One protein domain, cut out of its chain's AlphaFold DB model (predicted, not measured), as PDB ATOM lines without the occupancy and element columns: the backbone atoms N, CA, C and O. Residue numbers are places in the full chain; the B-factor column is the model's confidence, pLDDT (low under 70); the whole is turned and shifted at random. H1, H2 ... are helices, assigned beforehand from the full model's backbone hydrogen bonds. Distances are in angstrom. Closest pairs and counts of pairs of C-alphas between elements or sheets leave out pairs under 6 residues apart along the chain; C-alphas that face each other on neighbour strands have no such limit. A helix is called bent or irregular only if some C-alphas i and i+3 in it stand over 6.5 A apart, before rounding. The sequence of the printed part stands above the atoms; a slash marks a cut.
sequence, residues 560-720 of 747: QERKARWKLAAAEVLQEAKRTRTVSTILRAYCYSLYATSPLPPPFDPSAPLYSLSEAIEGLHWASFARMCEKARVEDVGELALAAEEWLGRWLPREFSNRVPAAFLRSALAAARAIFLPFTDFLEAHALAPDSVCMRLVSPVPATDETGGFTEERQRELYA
ATOM      1  N   GLN A 560     -57.775 -33.679 -14.404       84.88
ATOM      2  CA  GLN A 560     -58.387 -34.341 -13.241       84.88
ATOM      3  C   GLN A 560     -58.509 -35.859 -13.410       84.88
ATOM      4  O   GLN A 560     -58.279 -36.591 -12.448       84.88
ATOM      5  N   GLU A 561     -58.810 -36.336 -14.620       87.88
ATOM      6  CA  GLU A 561     -58.833 -37.766 -14.940       87.88
ATOM      7  C   GLU A 561     -57.440 -38.369 -14.749       87.88
ATOM      8  O   GLU A 561     -57.274 -39.341 -14.014       87.88
ATOM      9  N   ARG A 562     -56.412 -37.694 -15.273       85.94
ATOM     10  CA  ARG A 562     -55.014 -38.095 -15.107       85.94
ATOM     11  C   ARG A 562     -54.601 -38.164 -13.640       85.94
ATOM     12  O   ARG A 562     -53.962 -39.126 -13.219       85.94
ATOM     13  N   LYS A 563     -55.031 -37.201 -12.811       88.06
ATOM     14  CA  LYS A 563     -54.846 -37.272 -11.347       88.06
ATOM     15  C   LYS A 563     -55.603 -38.438 -10.714       88.06
ATOM     16  O   LYS A 563     -55.102 -38.999  -9.744       88.06
ATOM     17  N   ALA A 564     -56.777 -38.815 -11.216       89.62
ATOM     18  CA  ALA A 564     -57.500 -39.992 -10.738       89.62
ATOM     19  C   ALA A 564     -56.762 -41.295 -11.098       89.62
ATOM     20  O   ALA A 564     -56.587 -42.135 -10.217       89.62
ATOM     21  N   ARG A 565     -56.240 -41.425 -12.328       89.75
ATOM     22  CA  ARG A 565     -55.420 -42.576 -12.752       89.75
ATOM     23  C   ARG A 565     -54.143 -42.704 -11.911       89.75
ATOM     24  O   ARG A 565     -53.918 -43.758 -11.321       89.75
ATOM     25  N   TRP A 566     -53.382 -41.618 -11.733       88.75
ATOM     26  CA  TRP A 566     -52.203 -41.614 -10.850       88.75
ATOM     27  C   TRP A 566     -52.543 -41.957  -9.390       88.75
ATOM     28  O   TRP A 566     -51.785 -42.683  -8.753       88.75
ATOM     29  N   LYS A 567     -53.686 -41.503  -8.850       90.69
ATOM     30  CA  LYS A 567     -54.142 -41.878  -7.494       90.69
ATOM     31  C   LYS A 567     -54.496 -43.360  -7.375       90.69
ATOM     32  O   LYS A 567     -54.156 -43.972  -6.365       90.69
ATOM     33  N   LEU A 568     -55.168 -43.925  -8.377       92.75
ATOM     34  CA  LEU A 568     -55.541 -45.340  -8.406       92.75
ATOM     35  C   LEU A 568     -54.287 -46.219  -8.478       92.75
ATOM     36  O   LEU A 568     -54.107 -47.086  -7.625       92.75
ATOM     37  N   ALA A 569     -53.373 -45.916  -9.402       90.25
ATOM     38  CA  ALA A 569     -52.100 -46.620  -9.532       90.25
ATOM     39  C   ALA A 569     -51.217 -46.472  -8.278       90.25
ATOM     40  O   ALA A 569     -50.609 -47.442  -7.832       90.25
ATOM     41  N   ALA A 570     -51.166 -45.285  -7.658       90.88
ATOM     42  CA  ALA A 570     -50.458 -45.090  -6.391       90.88
ATOM     43  C   ALA A 570     -51.042 -45.963  -5.269       90.88
ATOM     44  O   ALA A 570     -50.287 -46.544  -4.492       90.88
ATOM     45  N   ALA A 571     -52.372 -46.087  -5.187       92.31
ATOM     46  CA  ALA A 571     -53.035 -46.926  -4.193       92.31
ATOM     47  C   ALA A 571     -52.788 -48.426  -4.428       92.31
ATOM     48  O   ALA A 571     -52.526 -49.149  -3.468       92.31
ATOM     49  N   GLU A 572     -52.824 -48.885  -5.681       93.44
ATOM     50  CA  GLU A 572     -52.533 -50.269  -6.071       93.44
ATOM     51  C   GLU A 572     -51.079 -50.650  -5.752       93.44
ATOM     52  O   GLU A 572     -50.825 -51.582  -4.982       93.44
ATOM     53  N   VAL A 573     -50.116 -49.867  -6.249       92.00
ATOM     54  CA  VAL A 573     -48.685 -50.104  -6.011       92.00
ATOM     55  C   VAL A 573     -48.331 -49.963  -4.525       92.00
ATOM     56  O   VAL A 573     -47.441 -50.660  -4.046       92.00
ATOM     57  N   LEU A 574     -49.055 -49.149  -3.746       93.44
ATOM     58  CA  LEU A 574     -48.886 -49.086  -2.291       93.44
ATOM     59  C   LEU A 574     -49.324 -50.377  -1.573       93.44
ATOM     60  O   LEU A 574     -48.719 -50.732  -0.560       93.44
ATOM     61  N   GLN A 575     -50.342 -51.096  -2.061       93.12
ATOM     62  CA  GLN A 575     -50.668 -52.421  -1.511       93.12
ATOM     63  C   GLN A 575     -49.602 -53.451  -1.902       93.12
ATOM     64  O   GLN A 575     -49.186 -54.249  -1.062       93.12
ATOM     65  N   GLU A 576     -49.089 -53.387  -3.131       92.56
ATOM     66  CA  GLU A 576     -48.001 -54.260  -3.587       92.56
ATOM     67  C   GLU A 576     -46.683 -54.005  -2.831       92.56
ATOM     68  O   GLU A 576     -45.977 -54.948  -2.464       92.56
ATOM     69  N   ALA A 577     -46.391 -52.748  -2.486       91.31
ATOM     70  CA  ALA A 577     -45.277 -52.372  -1.619       91.31
ATOM     71  C   ALA A 577     -45.446 -52.910  -0.188       91.31
ATOM     72  O   ALA A 577     -44.482 -53.374   0.416       91.31
ATOM     73  N   LYS A 578     -46.672 -52.931   0.350       91.75
ATOM     74  CA  LYS A 578     -46.966 -53.557   1.654       91.75
ATOM     75  C   LYS A 578     -46.861 -55.083   1.617       91.75
ATOM     76  O   LYS A 578     -46.471 -55.673   2.622       91.75
ATOM     77  N   ARG A 579     -47.193 -55.709   0.479       91.44
ATOM     78  CA  ARG A 579     -47.129 -57.165   0.268       91.44
ATOM     79  C   ARG A 579     -45.699 -57.668   0.065       91.44
ATOM     80  O   ARG A 579     -45.336 -58.681   0.652       91.44
ATOM     81  N   THR A 580     -44.914 -56.990  -0.771       88.81
ATOM     82  CA  THR A 580     -43.569 -57.441  -1.175       88.81
ATOM     83  C   THR A 580     -42.441 -56.807  -0.370       88.81
ATOM     84  O   THR A 580     -41.394 -57.428  -0.233       88.81
ATOM     85  N   ARG A 581     -42.636 -55.585   0.151       86.19
ATOM     86  CA  ARG A 581     -41.615 -54.766   0.832       86.19
ATOM     87  C   ARG A 581     -40.319 -54.571   0.034       86.19
ATOM     88  O   ARG A 581     -39.273 -54.305   0.609       86.19
ATOM     89  N   THR A 582     -40.390 -54.655  -1.291       88.38
ATOM     90  CA  THR A 582     -39.227 -54.420  -2.156       88.38
ATOM     91  C   THR A 582     -38.979 -52.927  -2.348       88.38
ATOM     92  O   THR A 582     -39.918 -52.160  -2.579       88.38
ATOM     93  N   VAL A 583     -37.717 -52.489  -2.335       88.62
ATOM     94  CA  VAL A 583     -37.375 -51.065  -2.534       88.62
ATOM     95  C   VAL A 583     -37.911 -50.526  -3.871       88.62
ATOM     96  O   VAL A 583     -38.434 -49.412  -3.910       88.62
ATOM     97  N   SER A 584     -37.907 -51.330  -4.941       86.31
ATOM     98  CA  SER A 584     -38.488 -50.957  -6.246       86.31
ATOM     99  C   SER A 584     -39.990 -50.630  -6.180       86.31
ATOM    100  O   SER A 584     -40.435 -49.649  -6.780       86.31
ATOM    101  N   THR A 585     -40.793 -51.395  -5.427       89.25
ATOM    102  CA  THR A 585     -42.240 -51.121  -5.289       89.25
ATOM    103  C   THR A 585     -42.519 -49.967  -4.328       89.25
ATOM    104  O   THR A 585     -43.404 -49.159  -4.600       89.25
ATOM    105  N   ILE A 586     -41.726 -49.822  -3.262       91.06
ATOM    106  CA  ILE A 586     -41.800 -48.691  -2.323       91.06
ATOM    107  C   ILE A 586     -41.499 -47.364  -3.037       91.06
ATOM    108  O   ILE A 586     -42.279 -46.415  -2.924       91.06
ATOM    109  N   LEU A 587     -40.420 -47.304  -3.828       89.31
ATOM    110  CA  LEU A 587     -40.086 -46.132  -4.644       89.31
ATOM    111  C   LEU A 587     -41.164 -45.847  -5.695       89.31
ATOM    112  O   LEU A 587     -41.506 -44.687  -5.921       89.31
ATOM    113  N   ARG A 588     -41.758 -46.886  -6.297       88.00
ATOM    114  CA  ARG A 588     -42.849 -46.729  -7.269       88.00
ATOM    115  C   ARG A 588     -44.108 -46.150  -6.629       88.00
ATOM    116  O   ARG A 588     -44.637 -45.172  -7.149       88.00
ATOM    117  N   ALA A 589     -44.530 -46.674  -5.477       90.69
ATOM    118  CA  ALA A 589     -45.660 -46.146  -4.714       90.69
ATOM    119  C   ALA A 589     -45.441 -44.673  -4.326       90.69
ATOM    120  O   ALA A 589     -46.342 -43.849  -4.489       90.69
ATOM    121  N   TYR A 590     -44.230 -44.327  -3.872       90.38
ATOM    122  CA  TYR A 590     -43.890 -42.955  -3.506       90.38
ATOM    123  C   TYR A 590     -43.918 -42.003  -4.708       90.38
ATOM    124  O   TYR A 590     -44.664 -41.022  -4.686       90.38
ATOM    125  N   CYS A 591     -43.194 -42.311  -5.789       86.88
ATOM    126  CA  CYS A 591     -43.195 -41.498  -7.008       86.88
ATOM    127  C   CYS A 591     -44.612 -41.324  -7.575       86.88
ATOM    128  O   CYS A 591     -45.006 -40.212  -7.919       86.88
ATOM    129  N   TYR A 592     -45.415 -42.391  -7.610       88.75
ATOM    130  CA  TYR A 592     -46.801 -42.323  -8.080       88.75
ATOM    131  C   TYR A 592     -47.655 -41.404  -7.181       88.75
ATOM    132  O   TYR A 592     -48.491 -40.658  -7.691       88.75
ATOM    133  N   SER A 593     -47.408 -41.371  -5.863       88.62
ATOM    134  CA  SER A 593     -48.073 -40.439  -4.935       88.62
ATOM    135  C   SER A 593     -47.675 -38.963  -5.148       88.62
ATOM    136  O   SER A 593     -48.518 -38.068  -5.011       88.62
ATOM    137  N   LEU A 594     -46.435 -38.693  -5.580       86.25
ATOM    138  CA  LEU A 594     -45.993 -37.348  -5.971       86.25
ATOM    139  C   LEU A 594     -46.684 -36.894  -7.268       86.25
ATOM    140  O   LEU A 594     -47.257 -35.807  -7.318       86.25
ATOM    141  N   TYR A 595     -46.746 -37.742  -8.300       84.62
ATOM    142  CA  TYR A 595     -47.468 -37.398  -9.536       84.62
ATOM    143  C   TYR A 595     -48.984 -37.255  -9.314       84.62
ATOM    144  O   TYR A 595     -49.600 -36.338  -9.855       84.62
ATOM    145  N   ALA A 596     -49.575 -38.061  -8.427       85.56
ATOM    146  CA  ALA A 596     -50.969 -37.943  -7.987       85.56
ATOM    147  C   ALA A 596     -51.305 -36.621  -7.260       85.56
ATOM    148  O   ALA A 596     -52.476 -36.218  -7.225       85.56
ATOM    149  N   THR A 597     -50.304 -35.952  -6.674       84.81
ATOM    150  CA  THR A 597     -50.441 -34.662  -5.971       84.81
ATOM    151  C   THR A 597     -49.929 -33.461  -6.776       84.81
ATOM    152  O   THR A 597     -50.324 -32.332  -6.478       84.81
ATOM    153  N   SER A 598     -49.150 -33.685  -7.841       81.62
ATOM    154  CA  SER A 598     -48.661 -32.652  -8.769       81.62
ATOM    155  C   SER A 598     -49.773 -31.707  -9.269       81.62
ATOM    156  O   SER A 598     -50.902 -32.148  -9.534       81.62
ATOM    157  N   PRO A 599     -49.497 -30.399  -9.476       78.75
ATOM    158  CA  PRO A 599     -50.425 -29.503 -10.166       78.75
ATOM    159  C   PRO A 599     -50.733 -29.980 -11.596       78.75
ATOM    160  O   PRO A 599     -51.893 -29.910 -12.003       78.75
ATOM    161  N   LEU A 600     -49.740 -30.531 -12.299       78.38
ATOM    162  CA  LEU A 600     -49.828 -31.071 -13.655       78.38
ATOM    163  C   LEU A 600     -49.103 -32.431 -13.699       78.38
ATOM    164  O   LEU A 600     -47.874 -32.455 -13.747       78.38
ATOM    165  N   PRO A 601     -49.814 -33.569 -13.621       78.50
ATOM    166  CA  PRO A 601     -49.197 -34.875 -13.815       78.50
ATOM    167  C   PRO A 601     -48.779 -35.114 -15.279       78.50
ATOM    168  O   PRO A 601     -49.519 -34.719 -16.195       78.50
ATOM    169  N   PRO A 602     -47.663 -35.834 -15.508       79.25
ATOM    170  CA  PRO A 602     -47.322 -36.370 -16.823       79.25
ATOM    171  C   PRO A 602     -48.372 -37.404 -17.277       79.25
ATOM    172  O   PRO A 602     -49.148 -37.887 -16.439       79.25
ATOM    173  N   PRO A 603     -48.429 -37.753 -18.578       80.00
ATOM    174  CA  PRO A 603     -49.209 -38.890 -19.078       80.00
ATOM    175  C   PRO A 603     -48.973 -40.150 -18.236       80.00
ATOM    176  O   PRO A 603     -47.844 -40.416 -17.825       80.00
ATOM    177  N   PHE A 604     -50.032 -40.908 -17.946       78.88
ATOM    178  CA  PHE A 604     -49.899 -42.139 -17.170       78.88
ATOM    179  C   PHE A 604     -49.460 -43.299 -18.071       78.88
ATOM    180  O   PHE A 604     -50.251 -43.795 -18.871       78.88
ATOM    181  N   ASP A 605     -48.214 -43.741 -17.902       77.81
ATOM    182  CA  ASP A 605     -47.674 -44.958 -18.511       77.81
ATOM    183  C   ASP A 605     -47.203 -45.917 -17.396       77.81
ATOM    184  O   ASP A 605     -46.233 -45.608 -16.697       77.81
ATOM    185  N   PRO A 606     -47.879 -47.066 -17.189       71.00
ATOM    186  CA  PRO A 606     -47.483 -48.060 -16.191       71.00
ATOM    187  C   PRO A 606     -46.326 -48.963 -16.651       71.00
ATOM    188  O   PRO A 606     -45.764 -49.685 -15.828       71.00
ATOM    189  N   SER A 607     -45.984 -48.959 -17.945       74.25
ATOM    190  CA  SER A 607     -44.877 -49.738 -18.516       74.25
ATOM    191  C   SER A 607     -43.538 -48.998 -18.445       74.25
ATOM    192  O   SER A 607     -42.478 -49.626 -18.434       74.25
ATOM    193  N   ALA A 608     -43.579 -47.667 -18.352       72.81
ATOM    194  CA  ALA A 608     -42.395 -46.828 -18.293       72.81
ATOM    195  C   ALA A 608     -41.606 -47.031 -16.977       72.81
ATOM    196  O   ALA A 608     -42.172 -46.931 -15.882       72.81
ATOM    197  N   PRO A 609     -40.279 -47.269 -17.035       70.56
ATOM    198  CA  PRO A 609     -39.460 -47.422 -15.837       70.56
ATOM    199  C   PRO A 609     -39.364 -46.094 -15.076       70.56
ATOM    200  O   PRO A 609     -39.394 -45.016 -15.673       70.56
ATOM    201  N   LEU A 610     -39.189 -46.152 -13.751       68.06
ATOM    202  CA  LEU A 610     -39.234 -44.970 -12.871       68.06
ATOM    203  C   LEU A 610     -38.269 -43.847 -13.265       68.06
ATOM    204  O   LEU A 610     -38.549 -42.678 -13.013       68.06
ATOM    205  N   TYR A 611     -37.149 -44.188 -13.899       64.69
ATOM    206  CA  TYR A 611     -36.148 -43.217 -14.324       64.69
ATOM    207  C   TYR A 611     -36.487 -42.465 -15.620       64.69
ATOM    208  O   TYR A 611     -35.795 -41.508 -15.960       64.69
ATOM    209  N   SER A 612     -37.550 -42.858 -16.326       64.88
ATOM    210  CA  SER A 612     -38.072 -42.115 -17.483       64.88
ATOM    211  C   SER A 612     -38.789 -40.816 -17.084       64.88
ATOM    212  O   SER A 612     -38.838 -39.870 -17.872       64.88
ATOM    213  N   LEU A 613     -39.282 -40.743 -15.837       61.34
ATOM    214  CA  LEU A 613     -40.159 -39.705 -15.268       61.34
ATOM    215  C   LEU A 613     -39.404 -38.393 -14.945       61.34
ATOM    216  O   LEU A 613     -39.470 -37.845 -13.847       61.34
ATOM    217  N   SER A 614     -38.626 -37.914 -15.911       58.31
ATOM    218  CA  SER A 614     -37.572 -36.904 -15.761       58.31
ATOM    219  C   SER A 614     -38.035 -35.443 -15.865       58.31
ATOM    220  O   SER A 614     -37.224 -34.536 -15.685       58.31
ATOM    221  N   GLU A 615     -39.326 -35.190 -16.114       56.31
ATOM    222  CA  GLU A 615     -39.876 -33.845 -16.378       56.31
ATOM    223  C   GLU A 615     -39.824 -32.880 -15.174       56.31
ATOM    224  O   GLU A 615     -39.983 -31.669 -15.342       56.31
ATOM    225  N   ALA A 616     -39.586 -33.384 -13.959       56.66
ATOM    226  CA  ALA A 616     -39.499 -32.594 -12.730       56.66
ATOM    227  C   ALA A 616     -38.116 -32.706 -12.066       56.66
ATOM    228  O   ALA A 616     -37.491 -33.763 -12.085       56.66
ATOM    229  N   ILE A 617     -37.665 -31.641 -11.391       52.69
ATOM    230  CA  ILE A 617     -36.371 -31.615 -10.669       52.69
ATOM    231  C   ILE A 617     -36.323 -32.686  -9.564       52.69
ATOM    232  O   ILE A 617     -35.308 -33.356  -9.387       52.69
ATOM    233  N   GLU A 618     -37.432 -32.893  -8.851       62.72
ATOM    234  CA  GLU A 618     -37.565 -33.983  -7.876       62.72
ATOM    235  C   GLU A 618     -37.570 -35.352  -8.572       62.72
ATOM    236  O   GLU A 618     -36.889 -36.272  -8.122       62.72
ATOM    237  N   GLY A 619     -38.253 -35.457  -9.718       67.75
ATOM    238  CA  GLY A 619     -38.238 -36.638 -10.583       67.75
ATOM    239  C   GLY A 619     -36.829 -37.021 -11.038       67.75
ATOM    240  O   GLY A 619     -36.485 -38.194 -10.992       67.75
ATOM    241  N   LEU A 620     -35.965 -36.054 -11.367       72.38
ATOM    242  CA  LEU A 620     -34.562 -36.297 -11.725       72.38
ATOM    243  C   LEU A 620     -33.750 -36.904 -10.566       72.38
ATOM    244  O   LEU A 620     -32.947 -37.813 -10.789       72.38
ATOM    245  N   HIS A 621     -33.963 -36.439  -9.331       83.69
ATOM    246  CA  HIS A 621     -33.319 -37.026  -8.154       83.69
ATOM    247  C   HIS A 621     -33.808 -38.459  -7.899       83.69
ATOM    248  O   HIS A 621     -32.987 -39.363  -7.754       83.69
ATOM    249  N   TRP A 622     -35.121 -38.705  -7.936       84.94
ATOM    250  CA  TRP A 622     -35.668 -40.057  -7.761       84.94
ATOM    251  C   TRP A 622     -35.324 -41.000  -8.924       84.94
ATOM    252  O   TRP A 622     -35.071 -42.176  -8.690       84.94
ATOM    253  N   ALA A 623     -35.199 -40.492 -10.151       82.88
ATOM    254  CA  ALA A 623     -34.703 -41.224 -11.318       82.88
ATOM    255  C   ALA A 623     -33.214 -41.592 -11.206       82.88
ATOM    256  O   ALA A 623     -32.788 -42.615 -11.741       82.88
ATOM    257  N   SER A 624     -32.403 -40.773 -10.530       86.31
ATOM    258  CA  SER A 624     -31.021 -41.116 -10.173       86.31
ATOM    259  C   SER A 624     -30.975 -42.177  -9.075       86.31
ATOM    260  O   SER A 624     -30.307 -43.198  -9.242       86.31
ATOM    261  N   PHE A 625     -31.742 -41.990  -7.997       89.00
ATOM    262  CA  PHE A 625     -31.779 -42.936  -6.884       89.00
ATOM    263  C   PHE A 625     -32.305 -44.315  -7.305       89.00
ATOM    264  O   PHE A 625     -31.705 -45.327  -6.952       89.00
ATOM    265  N   ALA A 626     -33.362 -44.364  -8.123       87.31
ATOM    266  CA  ALA A 626     -33.922 -45.603  -8.653       87.31
ATOM    267  C   ALA A 626     -32.921 -46.365  -9.540       87.31
ATOM    268  O   ALA A 626     -32.720 -47.551  -9.306       87.31
ATOM    269  N   ARG A 627     -32.231 -45.695 -10.482       87.12
ATOM    270  CA  ARG A 627     -31.187 -46.335 -11.316       87.12
ATOM    271  C   ARG A 627     -30.025 -46.872 -10.490       87.12
ATOM    272  O   ARG A 627     -29.507 -47.939 -10.801       87.12
ATOM    273  N   MET A 628     -29.622 -46.152  -9.441       89.62
ATOM    274  CA  MET A 628     -28.594 -46.633  -8.520       89.62
ATOM    275  C   MET A 628     -29.081 -47.886  -7.782       89.62
ATOM    276  O   MET A 628     -28.404 -48.908  -7.821       89.62
ATOM    277  N   CYS A 629     -30.280 -47.848  -7.186       89.44
ATOM    278  CA  CYS A 629     -30.863 -48.996  -6.483       89.44
ATOM    279  C   CYS A 629     -31.044 -50.219  -7.398       89.44
ATOM    280  O   CYS A 629     -30.835 -51.345  -6.961       89.44
ATOM    281  N   GLU A 630     -31.399 -50.004  -8.664       86.75
ATOM    282  CA  GLU A 630     -31.540 -51.047  -9.680       86.75
ATOM    283  C   GLU A 630     -30.182 -51.661 -10.061       86.75
ATOM    284  O   GLU A 630     -30.016 -52.874  -9.938       86.75
ATOM    285  N   LYS A 631     -29.168 -50.847 -10.409       87.00
ATOM    286  CA  LYS A 631     -27.818 -51.359 -10.723       87.00
ATOM    287  C   LYS A 631     -27.146 -52.018  -9.508       87.00
ATOM    288  O   LYS A 631     -26.451 -53.014  -9.668       87.00
ATOM    289  N   ALA A 632     -27.389 -51.513  -8.299       86.12
ATOM    290  CA  ALA A 632     -26.901 -52.094  -7.048       86.12
ATOM    291  C   ALA A 632     -27.749 -53.278  -6.533       86.12
ATOM    292  O   ALA A 632     -27.434 -53.810  -5.466       86.12
ATOM    293  N   ARG A 633     -28.819 -53.685  -7.239       87.50
ATOM    294  CA  ARG A 633     -29.744 -54.768  -6.843       87.50
ATOM    295  C   ARG A 633     -30.242 -54.626  -5.395       87.50
ATOM    296  O   ARG A 633     -30.094 -55.525  -4.576       87.50
ATOM    297  N   VAL A 634     -30.750 -53.445  -5.043       86.12
ATOM    298  CA  VAL A 634     -31.273 -53.143  -3.700       86.12
ATOM    299  C   VAL A 634     -32.699 -53.670  -3.590       86.12
ATOM    300  O   VAL A 634     -33.637 -53.067  -4.114       86.12
ATOM    301  N   GLU A 635     -32.859 -54.805  -2.916       83.62
ATOM    302  CA  GLU A 635     -34.159 -55.464  -2.761       83.62
ATOM    303  C   GLU A 635     -34.821 -55.141  -1.412       83.62
ATOM    304  O   GLU A 635     -35.988 -54.745  -1.400       83.62
ATOM    305  N   ASP A 636     -34.085 -55.247  -0.298       85.31
ATOM    306  CA  ASP A 636     -34.622 -55.118   1.067       85.31
ATOM    307  C   ASP A 636     -34.646 -53.676   1.616       85.31
ATOM    308  O   ASP A 636     -33.781 -52.840   1.343       85.31
ATOM    309  N   VAL A 637     -35.629 -53.398   2.477       84.44
ATOM    310  CA  VAL A 637     -35.828 -52.096   3.133       84.44
ATOM    311  C   VAL A 637     -34.727 -51.776   4.151       84.44
ATOM    312  O   VAL A 637     -34.436 -50.602   4.380       84.44
ATOM    313  N   GLY A 638     -34.078 -52.777   4.751       83.12
ATOM    314  CA  GLY A 638     -32.925 -52.578   5.632       83.12
ATOM    315  C   GLY A 638     -31.727 -51.947   4.914       83.12
ATOM    316  O   GLY A 638     -30.988 -51.162   5.513       83.12
ATOM    317  N   GLU A 639     -31.576 -52.212   3.615       85.69
ATOM    318  CA  GLU A 639     -30.518 -51.636   2.781       85.69
ATOM    319  C   GLU A 639     -30.809 -50.200   2.330       85.69
ATOM    320  O   GLU A 639     -29.887 -49.484   1.946       85.69
ATOM    321  N   LEU A 640     -32.062 -49.739   2.411       88.06
ATOM    322  CA  LEU A 640     -32.510 -48.437   1.896       88.06
ATOM    323  C   LEU A 640     -31.713 -47.248   2.467       88.06
ATOM    324  O   LEU A 640     -31.463 -46.269   1.764       88.06
ATOM    325  N   ALA A 641     -31.267 -47.349   3.724       86.19
ATOM    326  CA  ALA A 641     -30.385 -46.363   4.345       86.19
ATOM    327  C   ALA A 641     -28.958 -46.391   3.762       86.19
ATOM    328  O   ALA A 641     -28.411 -45.337   3.449       86.19
ATOM    329  N   LEU A 642     -28.377 -47.580   3.559       85.94
ATOM    330  CA  LEU A 642     -27.053 -47.746   2.939       85.94
ATOM    331  C   LEU A 642     -27.070 -47.286   1.475       85.94
ATOM    332  O   LEU A 642     -26.138 -46.623   1.026       85.94
ATOM    333  N   ALA A 643     -28.164 -47.560   0.762       88.44
ATOM    334  CA  ALA A 643     -28.401 -47.067  -0.587       88.44
ATOM    335  C   ALA A 643     -28.436 -45.529  -0.628       88.44
ATOM    336  O   ALA A 643     -27.794 -44.927  -1.485       88.44
ATOM    337  N   ALA A 644     -29.136 -44.868   0.299       88.38
ATOM    338  CA  ALA A 644     -29.163 -43.403   0.375       88.38
ATOM    339  C   ALA A 644     -27.794 -42.796   0.747       88.38
ATOM    340  O   ALA A 644     -27.422 -41.744   0.223       88.38
ATOM    341  N   GLU A 645     -27.031 -43.463   1.618       86.44
ATOM    342  CA  GLU A 645     -25.664 -43.082   1.992       86.44
ATOM    343  C   GLU A 645     -24.695 -43.191   0.797       86.44
ATOM    344  O   GLU A 645     -24.035 -42.206   0.460       86.44
ATOM    345  N   GLU A 646     -24.678 -44.327   0.090       88.00
ATOM    346  CA  GLU A 646     -23.899 -44.536  -1.145       88.00
ATOM    347  C   GLU A 646     -24.314 -43.546  -2.248       88.00
ATOM    348  O   GLU A 646     -23.464 -42.971  -2.939       88.00
ATOM    349  N   TRP A 647     -25.623 -43.299  -2.391       89.69
ATOM    350  CA  TRP A 647     -26.156 -42.384  -3.393       89.69
ATOM    351  C   TRP A 647     -25.644 -40.960  -3.180       89.69
ATOM    352  O   TRP A 647     -25.025 -40.390  -4.078       89.69
ATOM    353  N   LEU A 648     -25.846 -40.399  -1.984       86.56
ATOM    354  CA  LEU A 648     -25.413 -39.040  -1.654       86.56
ATOM    355  C   LEU A 648     -23.885 -38.901  -1.593       86.56
ATOM    356  O   LEU A 648     -23.359 -37.847  -1.946       86.56
ATOM    357  N   GLY A 649     -23.180 -39.933  -1.122       83.12
ATOM    358  CA  GLY A 649     -21.739 -39.884  -0.882       83.12
ATOM    359  C   GLY A 649     -20.873 -40.130  -2.117       83.12
ATOM    360  O   GLY A 649     -19.794 -39.549  -2.221       83.12
ATOM    361  N   ARG A 650     -21.309 -40.991  -3.050       86.19
ATOM    362  CA  ARG A 650     -20.442 -41.519  -4.122       86.19
ATOM    363  C   ARG A 650     -21.091 -41.521  -5.506       86.19
ATOM    364  O   ARG A 650     -20.470 -41.026  -6.448       86.19
ATOM    365  N   TRP A 651     -22.329 -41.997  -5.646       87.38
ATOM    366  CA  TRP A 651     -23.003 -42.071  -6.953       87.38
ATOM    367  C   TRP A 651     -23.380 -40.689  -7.501       87.38
ATOM    368  O   TRP A 651     -22.965 -40.302  -8.593       87.38
ATOM    369  N   LEU A 652     -24.139 -39.911  -6.728       84.69
ATOM    370  CA  LEU A 652     -24.669 -38.616  -7.145       84.69
ATOM    371  C   LEU A 652     -23.561 -37.566  -7.388       84.69
ATOM    372  O   LEU A 652     -23.659 -36.833  -8.375       84.69
ATOM    373  N   PRO A 653     -22.459 -37.521  -6.605       84.44
ATOM    374  CA  PRO A 653     -21.274 -36.743  -6.964       84.44
ATOM    375  C   PRO A 653     -20.654 -37.127  -8.314       84.44
ATOM    376  O   PRO A 653     -20.214 -36.233  -9.033       84.44
ATOM    377  N   ARG A 654     -20.641 -38.418  -8.685       83.94
ATOM    378  CA  ARG A 654     -20.115 -38.900  -9.979       83.94
ATOM    379  C   ARG A 654     -21.054 -38.592 -11.151       83.94
ATOM    380  O   ARG A 654     -20.576 -38.221 -12.217       83.94
ATOM    381  N   GLU A 655     -22.374 -38.670 -10.969       81.31
ATOM    382  CA  GLU A 655     -23.324 -38.227 -12.008       81.31
ATOM    383  C   GLU A 655     -23.268 -36.707 -12.240       81.31
ATOM    384  O   GLU A 655     -23.391 -36.245 -13.380       81.31
ATOM    385  N   PHE A 656     -23.067 -35.916 -11.179       76.56
ATOM    386  CA  PHE A 656     -23.031 -34.456 -11.276       76.56
ATOM    387  C   PHE A 656     -21.651 -33.848 -11.550       76.56
ATOM    388  O   PHE A 656     -21.624 -32.724 -12.049       76.56
ATOM    389  N   SER A 657     -20.521 -34.531 -11.321       71.75
ATOM    390  CA  SER A 657     -19.176 -33.961 -11.563       71.75
ATOM    391  C   SER A 657     -18.984 -33.448 -12.992       71.75
ATOM    392  O   SER A 657     -18.267 -32.474 -13.216       71.75
ATOM    393  N   ASN A 658     -19.670 -34.076 -13.948       64.94
ATOM    394  CA  ASN A 658     -19.591 -33.766 -15.375       64.94
ATOM    395  C   ASN A 658     -20.704 -32.800 -15.841       64.94
ATOM    396  O   ASN A 658     -20.761 -32.458 -17.020       64.94
ATOM    397  N   ARG A 659     -21.612 -32.385 -14.941       68.00
ATOM    398  CA  ARG A 659     -22.810 -31.572 -15.241       68.00
ATOM    399  C   ARG A 659     -22.944 -30.305 -14.385       68.00
ATOM    400  O   ARG A 659     -23.638 -29.377 -14.785       68.00
ATOM    401  N   VAL A 660     -22.325 -30.267 -13.205       68.81
ATOM    402  CA  VAL A 660     -22.488 -29.214 -12.191       68.81
ATOM    403  C   VAL A 660     -21.105 -28.760 -11.710       68.81
ATOM    404  O   VAL A 660     -20.349 -29.582 -11.190       68.81
ATOM    405  N   PRO A 661     -20.746 -27.464 -11.819       73.94
ATOM    406  CA  PRO A 661     -19.465 -26.975 -11.315       73.94
ATOM    407  C   PRO A 661     -19.317 -27.225  -9.810       73.94
ATOM    408  O   PRO A 661     -20.259 -27.003  -9.048       73.94
ATOM    409  N   ALA A 662     -18.118 -27.608  -9.359       71.88
ATOM    410  CA  ALA A 662     -17.854 -28.040  -7.978       71.88
ATOM    411  C   ALA A 662     -18.328 -27.054  -6.884       71.88
ATOM    412  O   ALA A 662     -18.708 -27.478  -5.792       71.88
ATOM    413  N   ALA A 663     -18.377 -25.750  -7.183       71.19
ATOM    414  CA  ALA A 663     -18.921 -24.719  -6.296       71.19
ATOM    415  C   ALA A 663     -20.412 -24.920  -5.943       71.19
ATOM    416  O   ALA A 663     -20.831 -24.573  -4.842       71.19
ATOM    417  N   PHE A 664     -21.203 -25.501  -6.851       71.12
ATOM    418  CA  PHE A 664     -22.627 -25.795  -6.658       71.12
ATOM    419  C   PHE A 664     -22.888 -27.230  -6.187       71.12
ATOM    420  O   PHE A 664     -23.985 -27.514  -5.711       71.12
ATOM    421  N   LEU A 665     -21.902 -28.132  -6.271       76.19
ATOM    422  CA  LEU A 665     -22.085 -29.545  -5.922       76.19
ATOM    423  C   LEU A 665     -22.513 -29.726  -4.456       76.19
ATOM    424  O   LEU A 665     -23.443 -30.474  -4.179       76.19
ATOM    425  N   ARG A 666     -21.924 -28.968  -3.518       74.12
ATOM    426  CA  ARG A 666     -22.352 -28.965  -2.102       74.12
ATOM    427  C   ARG A 666     -23.824 -28.564  -1.936       74.12
ATOM    428  O   ARG A 666     -24.519 -29.132  -1.101       74.12
ATOM    429  N   SER A 667     -24.298 -27.620  -2.745       70.56
ATOM    430  CA  SER A 667     -25.688 -27.154  -2.747       70.56
ATOM    431  C   SER A 667     -26.643 -28.191  -3.336       70.56
ATOM    432  O   SER A 667     -27.721 -28.413  -2.790       70.56
ATOM    433  N   ALA A 668     -26.230 -28.864  -4.416       71.56
ATOM    434  CA  ALA A 668     -26.979 -29.963  -5.019       71.56
ATOM    435  C   ALA A 668     -27.114 -31.146  -4.047       71.56
ATOM    436  O   ALA A 668     -28.218 -31.640  -3.848       71.56
ATOM    437  N   LEU A 669     -26.032 -31.537  -3.364       77.06
ATOM    438  CA  LEU A 669     -26.056 -32.609  -2.361       77.06
ATOM    439  C   LEU A 669     -26.902 -32.246  -1.127       77.06
ATOM    440  O   LEU A 669     -27.608 -33.103  -0.602       77.06
ATOM    441  N   ALA A 670     -26.905 -30.980  -0.692       74.50
ATOM    442  CA  ALA A 670     -27.794 -30.515   0.378       74.50
ATOM    443  C   ALA A 670     -29.283 -30.591  -0.023       74.50
ATOM    444  O   ALA A 670     -30.113 -31.033   0.769       74.50
ATOM    445  N   ALA A 671     -29.623 -30.220  -1.263       74.69
ATOM    446  CA  ALA A 671     -30.980 -30.360  -1.797       74.69
ATOM    447  C   ALA A 671     -31.382 -31.834  -2.006       74.69
ATOM    448  O   ALA A 671     -32.502 -32.222  -1.678       74.69
ATOM    449  N   ALA A 672     -30.458 -32.673  -2.480       79.94
ATOM    450  CA  ALA A 672     -30.657 -34.112  -2.634       79.94
ATOM    451  C   ALA A 672     -30.792 -34.845  -1.288       79.94
ATOM    452  O   ALA A 672     -31.468 -35.865  -1.214       79.94
ATOM    453  N   ARG A 673     -30.228 -34.320  -0.192       82.75
ATOM    454  CA  ARG A 673     -30.517 -34.840   1.153       82.75
ATOM    455  C   ARG A 673     -31.926 -34.466   1.624       82.75
ATOM    456  O   ARG A 673     -32.581 -35.259   2.294       82.75
ATOM    457  N   ALA A 674     -32.418 -33.284   1.255       80.56
ATOM    458  CA  ALA A 674     -33.730 -32.801   1.679       80.56
ATOM    459  C   ALA A 674     -34.909 -33.603   1.092       80.56
ATOM    460  O   ALA A 674     -35.932 -33.719   1.766       80.56
ATOM    461  N   ILE A 675     -34.774 -34.209  -0.101       82.50
ATOM    462  CA  ILE A 675     -35.850 -35.036  -0.689       82.50
ATOM    463  C   ILE A 675     -36.194 -36.282   0.145       82.50
ATOM    464  O   ILE A 675     -37.312 -36.781   0.037       82.50
ATOM    465  N   PHE A 676     -35.293 -36.757   1.012       87.62
ATOM    466  CA  PHE A 676     -35.574 -37.904   1.877       87.62
ATOM    467  C   PHE A 676     -36.550 -37.589   3.023       87.62
ATOM    468  O   PHE A 676     -37.175 -38.519   3.516       87.62
ATOM    469  N   LEU A 677     -36.755 -36.320   3.408       85.81
ATOM    470  CA  LEU A 677     -37.720 -35.945   4.459       85.81
ATOM    471  C   LEU A 677     -39.176 -36.341   4.120       85.81
ATOM    472  O   LEU A 677     -39.759 -37.127   4.869       85.81
ATOM    473  N   PRO A 678     -39.785 -35.879   3.005       86.88
ATOM    474  CA  PRO A 678     -41.140 -36.302   2.633       86.88
ATOM    475  C   PRO A 678     -41.233 -37.804   2.310       86.88
ATOM    476  O   PRO A 678     -42.299 -38.397   2.455       86.88
ATOM    477  N   PHE A 679     -40.119 -38.441   1.933       89.56
ATOM    478  CA  PHE A 679     -40.059 -39.890   1.749       89.56
ATOM    479  C   PHE A 679     -40.112 -40.648   3.082       89.56
ATOM    480  O   PHE A 679     -40.871 -41.606   3.189       89.56
ATOM    481  N   THR A 680     -39.392 -40.222   4.125       88.12
ATOM    482  CA  THR A 680     -39.494 -40.861   5.449       88.12
ATOM    483  C   THR A 680     -40.852 -40.637   6.099       88.12
ATOM    484  O   THR A 680     -41.395 -41.576   6.676       88.12
ATOM    485  N   ASP A 681     -41.451 -39.458   5.914       87.00
ATOM    486  CA  ASP A 681     -42.833 -39.187   6.326       87.00
ATOM    487  C   ASP A 681     -43.828 -40.156   5.639       87.00
ATOM    488  O   ASP A 681     -44.755 -40.655   6.277       87.00
ATOM    489  N   PHE A 682     -43.617 -40.487   4.357       90.75
ATOM    490  CA  PHE A 682     -44.404 -41.490   3.620       90.75
ATOM    491  C   PHE A 682     -44.145 -42.933   4.092       90.75
ATOM    492  O   PHE A 682     -45.092 -43.712   4.234       90.75
ATOM    493  N   LEU A 683     -42.886 -43.301   4.363       90.81
ATOM    494  CA  LEU A 683     -42.523 -44.624   4.888       90.81
ATOM    495  C   LEU A 683     -43.171 -44.885   6.256       90.81
ATOM    496  O   LEU A 683     -43.709 -45.974   6.474       90.81
ATOM    497  N   GLU A 684     -43.157 -43.886   7.145       88.56
ATOM    498  CA  GLU A 684     -43.792 -43.922   8.466       88.56
ATOM    499  C   GLU A 684     -45.322 -43.993   8.344       88.56
ATOM    500  O   GLU A 684     -45.941 -44.930   8.851       88.56
ATOM    501  N   ALA A 685     -45.940 -43.076   7.585       88.00
ATOM    502  CA  ALA A 685     -47.395 -43.003   7.405       88.00
ATOM    503  C   ALA A 685     -48.022 -44.264   6.775       88.00
ATOM    504  O   ALA A 685     -49.248 -44.435   6.795       88.00
ATOM    505  N   HIS A 686     -47.210 -45.149   6.193       89.19
ATOM    506  CA  HIS A 686     -47.646 -46.408   5.591       89.19
ATOM    507  C   HIS A 686     -47.010 -47.666   6.205       89.19
ATOM    508  O   HIS A 686     -47.313 -48.763   5.728       89.19
ATOM    509  N   ALA A 687     -46.204 -47.522   7.266       88.44
ATOM    510  CA  ALA A 687     -45.476 -48.598   7.950       88.44
ATOM    511  C   ALA A 687     -44.662 -49.499   6.991       88.44
ATOM    512  O   ALA A 687     -44.671 -50.729   7.097       88.44
ATOM    513  N   LEU A 688     -43.989 -48.872   6.018       88.50
ATOM    514  CA  LEU A 688     -43.207 -49.550   4.975       88.50
ATOM    515  C   LEU A 688     -41.768 -49.863   5.412       88.50
ATOM    516  O   LEU A 688     -41.195 -50.839   4.937       88.50
ATOM    517  N   ALA A 689     -41.206 -49.064   6.323       86.94
ATOM    518  CA  ALA A 689     -39.861 -49.229   6.873       86.94
ATOM    519  C   ALA A 689     -39.889 -49.150   8.410       86.94
ATOM    520  O   ALA A 689     -40.766 -48.481   8.960       86.94
ATOM    521  N   PRO A 690     -38.952 -49.806   9.120       85.50
ATOM    522  CA  PRO A 690     -38.816 -49.653  10.564       85.50
ATOM    523  C   PRO A 690     -38.177 -48.303  10.922       85.50
ATOM    524  O   PRO A 690     -37.331 -47.789  10.186       85.50
ATOM    525  N   ASP A 691     -38.499 -47.783  12.107       82.50
ATOM    526  CA  ASP A 691     -38.013 -46.505  12.647       82.50
ATOM    527  C   ASP A 691     -36.486 -46.349  12.548       82.50
ATOM    528  O   ASP A 691     -35.983 -45.255  12.314       82.50
ATOM    529  N   SER A 692     -35.727 -47.443  12.685       84.25
ATOM    530  CA  SER A 692     -34.262 -47.466  12.570       84.25
ATOM    531  C   SER A 692     -33.739 -47.108  11.171       84.25
ATOM    532  O   SER A 692     -32.668 -46.509  11.061       84.25
ATOM    533  N   VAL A 693     -34.485 -47.426  10.110       84.94
ATOM    534  CA  VAL A 693     -34.159 -47.039   8.726       84.94
ATOM    535  C   VAL A 693     -34.541 -45.577   8.494       84.94
ATOM    536  O   VAL A 693     -33.708 -44.806   8.014       84.94
ATOM    537  N   CYS A 694     -35.736 -45.154   8.921       84.69
ATOM    538  CA  CYS A 694     -36.162 -43.749   8.843       84.69
ATOM    539  C   CYS A 694     -35.214 -42.817   9.623       84.69
ATOM    540  O   CYS A 694     -34.823 -41.766   9.117       84.69
ATOM    541  N   MET A 695     -34.752 -43.240  10.805       82.06
ATOM    542  CA  MET A 695     -33.710 -42.564  11.586       82.06
ATOM    543  C   MET A 695     -32.425 -42.338  10.785       82.06
ATOM    544  O   MET A 695     -31.908 -41.222  10.785       82.06
ATOM    545  N   ARG A 696     -31.897 -43.362  10.099       82.88
ATOM    546  CA  ARG A 696     -30.654 -43.234   9.316       82.88
ATOM    547  C   ARG A 696     -30.816 -42.330   8.096       82.88
ATOM    548  O   ARG A 696     -29.932 -41.523   7.837       82.88
ATOM    549  N   LEU A 697     -31.949 -42.425   7.396       83.69
ATOM    550  CA  LEU A 697     -32.261 -41.583   6.234       83.69
ATOM    551  C   LEU A 697     -32.287 -40.081   6.584       83.69
ATOM    552  O   LEU A 697     -31.859 -39.256   5.778       83.69
ATOM    553  N   VAL A 698     -32.747 -39.725   7.790       79.75
ATOM    554  CA  VAL A 698     -32.838 -38.328   8.263       79.75
ATOM    555  C   VAL A 698     -31.589 -37.866   9.026       79.75
ATOM    556  O   VAL A 698     -31.245 -36.683   8.983       79.75
ATOM    557  N   SER A 699     -30.888 -38.770   9.717       75.38
ATOM    558  CA  SER A 699     -29.670 -38.448  10.472       75.38
ATOM    559  C   SER A 699     -28.614 -37.796   9.571       75.38
ATOM    560  O   SER A 699     -28.406 -38.256   8.446       75.38
ATOM    561  N   PRO A 700     -27.880 -36.762  10.025       59.19
ATOM    562  CA  PRO A 700     -26.677 -36.330   9.327       59.19
ATOM    563  C   PRO A 700     -25.643 -37.467   9.342       59.19
ATOM    564  O   PRO A 700     -25.317 -38.009  10.398       59.19
ATOM    565  N   VAL A 701     -25.128 -37.825   8.166       55.78
ATOM    566  CA  VAL A 701     -23.968 -38.719   8.040       55.78
ATOM    567  C   VAL A 701     -22.728 -37.944   8.506       55.78
ATOM    568  O   VAL A 701     -22.555 -36.798   8.073       55.78
ATOM    569  N   PRO A 702     -21.883 -38.503   9.393       44.88
ATOM    570  CA  PRO A 702     -20.652 -37.841   9.808       44.88
ATOM    571  C   PRO A 702     -19.729 -37.640   8.602       44.88
ATOM    572  O   PRO A 702     -19.601 -38.516   7.754       44.88
ATOM    573  N   ALA A 703     -19.061 -36.486   8.531       39.56
ATOM    574  CA  ALA A 703     -18.169 -36.121   7.424       39.56
ATOM    575  C   ALA A 703     -16.788 -36.811   7.501       39.56
ATOM    576  O   ALA A 703     -15.759 -36.191   7.242       39.56
ATOM    577  N   THR A 704     -16.777 -38.077   7.913       38.84
ATOM    578  CA  THR A 704     -15.626 -38.979   7.914       38.84
ATOM    579  C   THR A 704     -15.783 -39.954   6.761       38.84
ATOM    580  O   THR A 704     -16.812 -40.629   6.671       38.84
ATOM    581  N   ASP A 705     -14.773 -40.049   5.904       44.97
ATOM    582  CA  ASP A 705     -14.728 -41.062   4.856       44.97
ATOM    583  C   ASP A 705     -14.774 -42.504   5.429       44.97
ATOM    584  O   ASP A 705     -14.593 -42.745   6.623       44.97
ATOM    585  N   GLU A 706     -15.010 -43.466   4.533       50.50
ATOM    586  CA  GLU A 706     -14.821 -44.924   4.701       50.50
ATOM    587  C   GLU A 706     -15.896 -45.797   5.394       50.50
ATOM    588  O   GLU A 706     -15.795 -47.012   5.257       50.50
ATOM    589  N   THR A 707     -16.953 -45.288   6.053       50.91
ATOM    590  CA  THR A 707     -17.881 -46.173   6.833       50.91
ATOM    591  C   THR A 707     -19.399 -46.092   6.566       50.91
ATOM    592  O   THR A 707     -20.169 -46.727   7.287       50.91
ATOM    593  N   GLY A 708     -19.856 -45.405   5.512       56.78
ATOM    594  CA  GLY A 708     -21.264 -45.431   5.063       56.78
ATOM    595  C   GLY A 708     -21.393 -45.732   3.567       56.78
ATOM    596  O   GLY A 708     -20.928 -44.940   2.748       56.78
ATOM    597  N   GLY A 709     -21.994 -46.871   3.208       65.25
ATOM    598  CA  GLY A 709     -22.156 -47.339   1.823       65.25
ATOM    599  C   GLY A 709     -22.301 -48.864   1.719       65.25
ATOM    600  O   GLY A 709     -22.457 -49.547   2.732       65.25
ATOM    601  N   PHE A 710     -22.246 -49.406   0.500       77.94
ATOM    602  CA  PHE A 710     -22.245 -50.861   0.273       77.94
ATOM    603  C   PHE A 710     -20.883 -51.519   0.580       77.94
ATOM    604  O   PHE A 710     -19.891 -50.845   0.858       77.94
ATOM    605  N   THR A 711     -20.821 -52.855   0.526       79.50
ATOM    606  CA  THR A 711     -19.560 -53.614   0.611       79.50
ATOM    607  C   THR A 711     -18.641 -53.301  -0.573       79.50
ATOM    608  O   THR A 711     -19.120 -52.977  -1.659       79.50
ATOM    609  N   GLU A 712     -17.320 -53.443  -0.401       77.38
ATOM    610  CA  GLU A 712     -16.354 -53.218  -1.492       77.38
ATOM    611  C   GLU A 712     -16.671 -54.036  -2.751       77.38
ATOM    612  O   GLU A 712     -16.520 -53.541  -3.859       77.38
ATOM    613  N   GLU A 713     -17.112 -55.280  -2.583       78.62
ATOM    614  CA  GLU A 713     -17.490 -56.190  -3.666       78.62
ATOM    615  C   GLU A 713     -18.644 -55.615  -4.502       78.62
ATOM    616  O   GLU A 713     -18.485 -55.358  -5.694       78.62
ATOM    617  N   ARG A 714     -19.753 -55.254  -3.849       80.25
ATOM    618  CA  ARG A 714     -20.920 -54.627  -4.487       80.25
ATOM    619  C   ARG A 714     -20.621 -53.224  -5.025       80.25
ATOM    620  O   ARG A 714     -21.240 -52.789  -5.988       80.25
ATOM    621  N   GLN A 715     -19.650 -52.509  -4.449       82.12
ATOM    622  CA  GLN A 715     -19.138 -51.250  -5.005       82.12
ATOM    623  C   GLN A 715     -18.295 -51.475  -6.270       82.12
ATOM    624  O   GLN A 715     -18.385 -50.673  -7.198       82.12
ATOM    625  N   ARG A 716     -17.508 -52.558  -6.343       81.69
ATOM    626  CA  ARG A 716     -16.783 -52.948  -7.565       81.69
ATOM    627  C   ARG A 716     -17.764 -53.333  -8.671       81.69
ATOM    628  O   ARG A 716     -17.570 -52.872  -9.784       81.69
ATOM    629  N   GLU A 717     -18.839 -54.063  -8.366       83.25
ATOM    630  CA  GLU A 717     -19.929 -54.343  -9.319       83.25
ATOM    631  C   GLU A 717     -20.640 -53.054  -9.779       83.25
ATOM    632  O   GLU A 717     -20.735 -52.772 -10.974       83.25
ATOM    633  N   LEU A 718     -21.097 -52.221  -8.835       84.19
ATOM    634  CA  LEU A 718     -21.854 -50.993  -9.111       84.19
ATOM    635  C   LEU A 718     -21.075 -49.995  -9.985       84.19
ATOM    636  O   LEU A 718     -21.663 -49.318 -10.835       84.19
ATOM    637  N   TYR A 719     -19.759 -49.910  -9.776       84.38
ATOM    638  CA  TYR A 719     -18.860 -49.003 -10.488       84.38
ATOM    639  C   TYR A 719     -17.951 -49.696 -11.513       84.38
ATOM    640  O   TYR A 719     -17.027 -49.052 -12.017       84.38
ATOM    641  N   ALA A 720     -18.219 -50.958 -11.860       80.25
ATOM    642  CA  ALA A 720     -17.578 -51.611 -12.992       80.25
ATOM    643  C   ALA A 720     -17.883 -50.835 -14.280       80.25
ATOM    644  O   ALA A 720     -19.022 -50.419 -14.531       80.25
TER     645      ALA A 720
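AT A GLANCE: This is residues 560 to 720 of the 747 residues of the protein "MADS-box transcription factor" of Rhodosporidium toruloides (strain NP11) (UniProt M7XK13). Three helices, H1, H2 and H3, stand side by side in a row with alternating directions, and a staggered group of four roughly aligned helices, H4 to H7, runs crosswise to that row and packs on it where H4 crosses H3. The short H8 sits near one end of H3, reached by a long stretch without a named element, and another such stretch links H2 to H3. The printed part has 161 residues with eight named helices, H1 to H8 in chain order, and no named strand; the class is all helix. It is compact, with a radius of gyration of the C-alphas of 15.7 A and spans of 47 by 34 by 28 A.

HOW THE PARTS SIT: H1, residues 560 to 580, is the longest helix and forms a hairpin with H2, residues 583 to 597; their closest C-alphas, of Trp 566 and Ala 596, are 4.8 A apart. H2 forms a second hairpin with H3, residues 617 to 631, at a shallow tilt of 14 degrees; the closest C-alphas, of Leu 587 and Ala 626, are 7.4 A apart. H1 and H3 are apart. H4, residues 637 to 656, is the hub, touching three helices. It touches H3 at 67 degrees, a steep tilt only just short of about perpendicular, closest at the C-alphas of Phe 625 and Trp 647, 6.6 A. With residues 648 to 656 alone it touches its hairpin partner H5, residues 662 to 674, closest at the C-alphas of Leu 648 and Leu 669, 6.5 A. With residues 637 to 645 alone it touches H7, residues 691 to 698, running the same way; the closest C-alphas, of Ala 641 and Leu 697, are 5.5 A apart. H7 forms a hairpin with H6, residues 676 to 685, closest at the C-alphas of Thr 680 and Cys 694, 5.6 A. H8, residues 712 to 718, touches no helix but is near H3. Every O i to N i+4 pair is within hydrogen-bond range in H1, H2, H3, H6, H7 and H8, against 11 of 16 in H4 and 7 of 9 in H5.

IN THESE COORDINATES: H1 starts at C-alpha 560 (-58.387, -34.341, -13.241) and is 30.0 A long; H2 measures 21.3 A, H3 21.5 A, H4 26.1 A and H5 19.2 A. H4 has a kink of 47 degrees near residue 646 and is irregular, with C-alphas 649 and 652 7.0 A apart; H5 is only just irregular, with C-alphas 663 and 666 6.9 A apart. H8 ends at C-alpha 718 (-21.854, -50.993, -9.111).

THE WHOLE: The two C-alphas farthest apart, of Glu 561 and Thr 704, are 48.9 A apart. The printed part has no cut; the links H2 to H3 and H7 to H8 are long. Residues 610 to 619, 658 to 660 and 700 to 709 have pLDDT under 70.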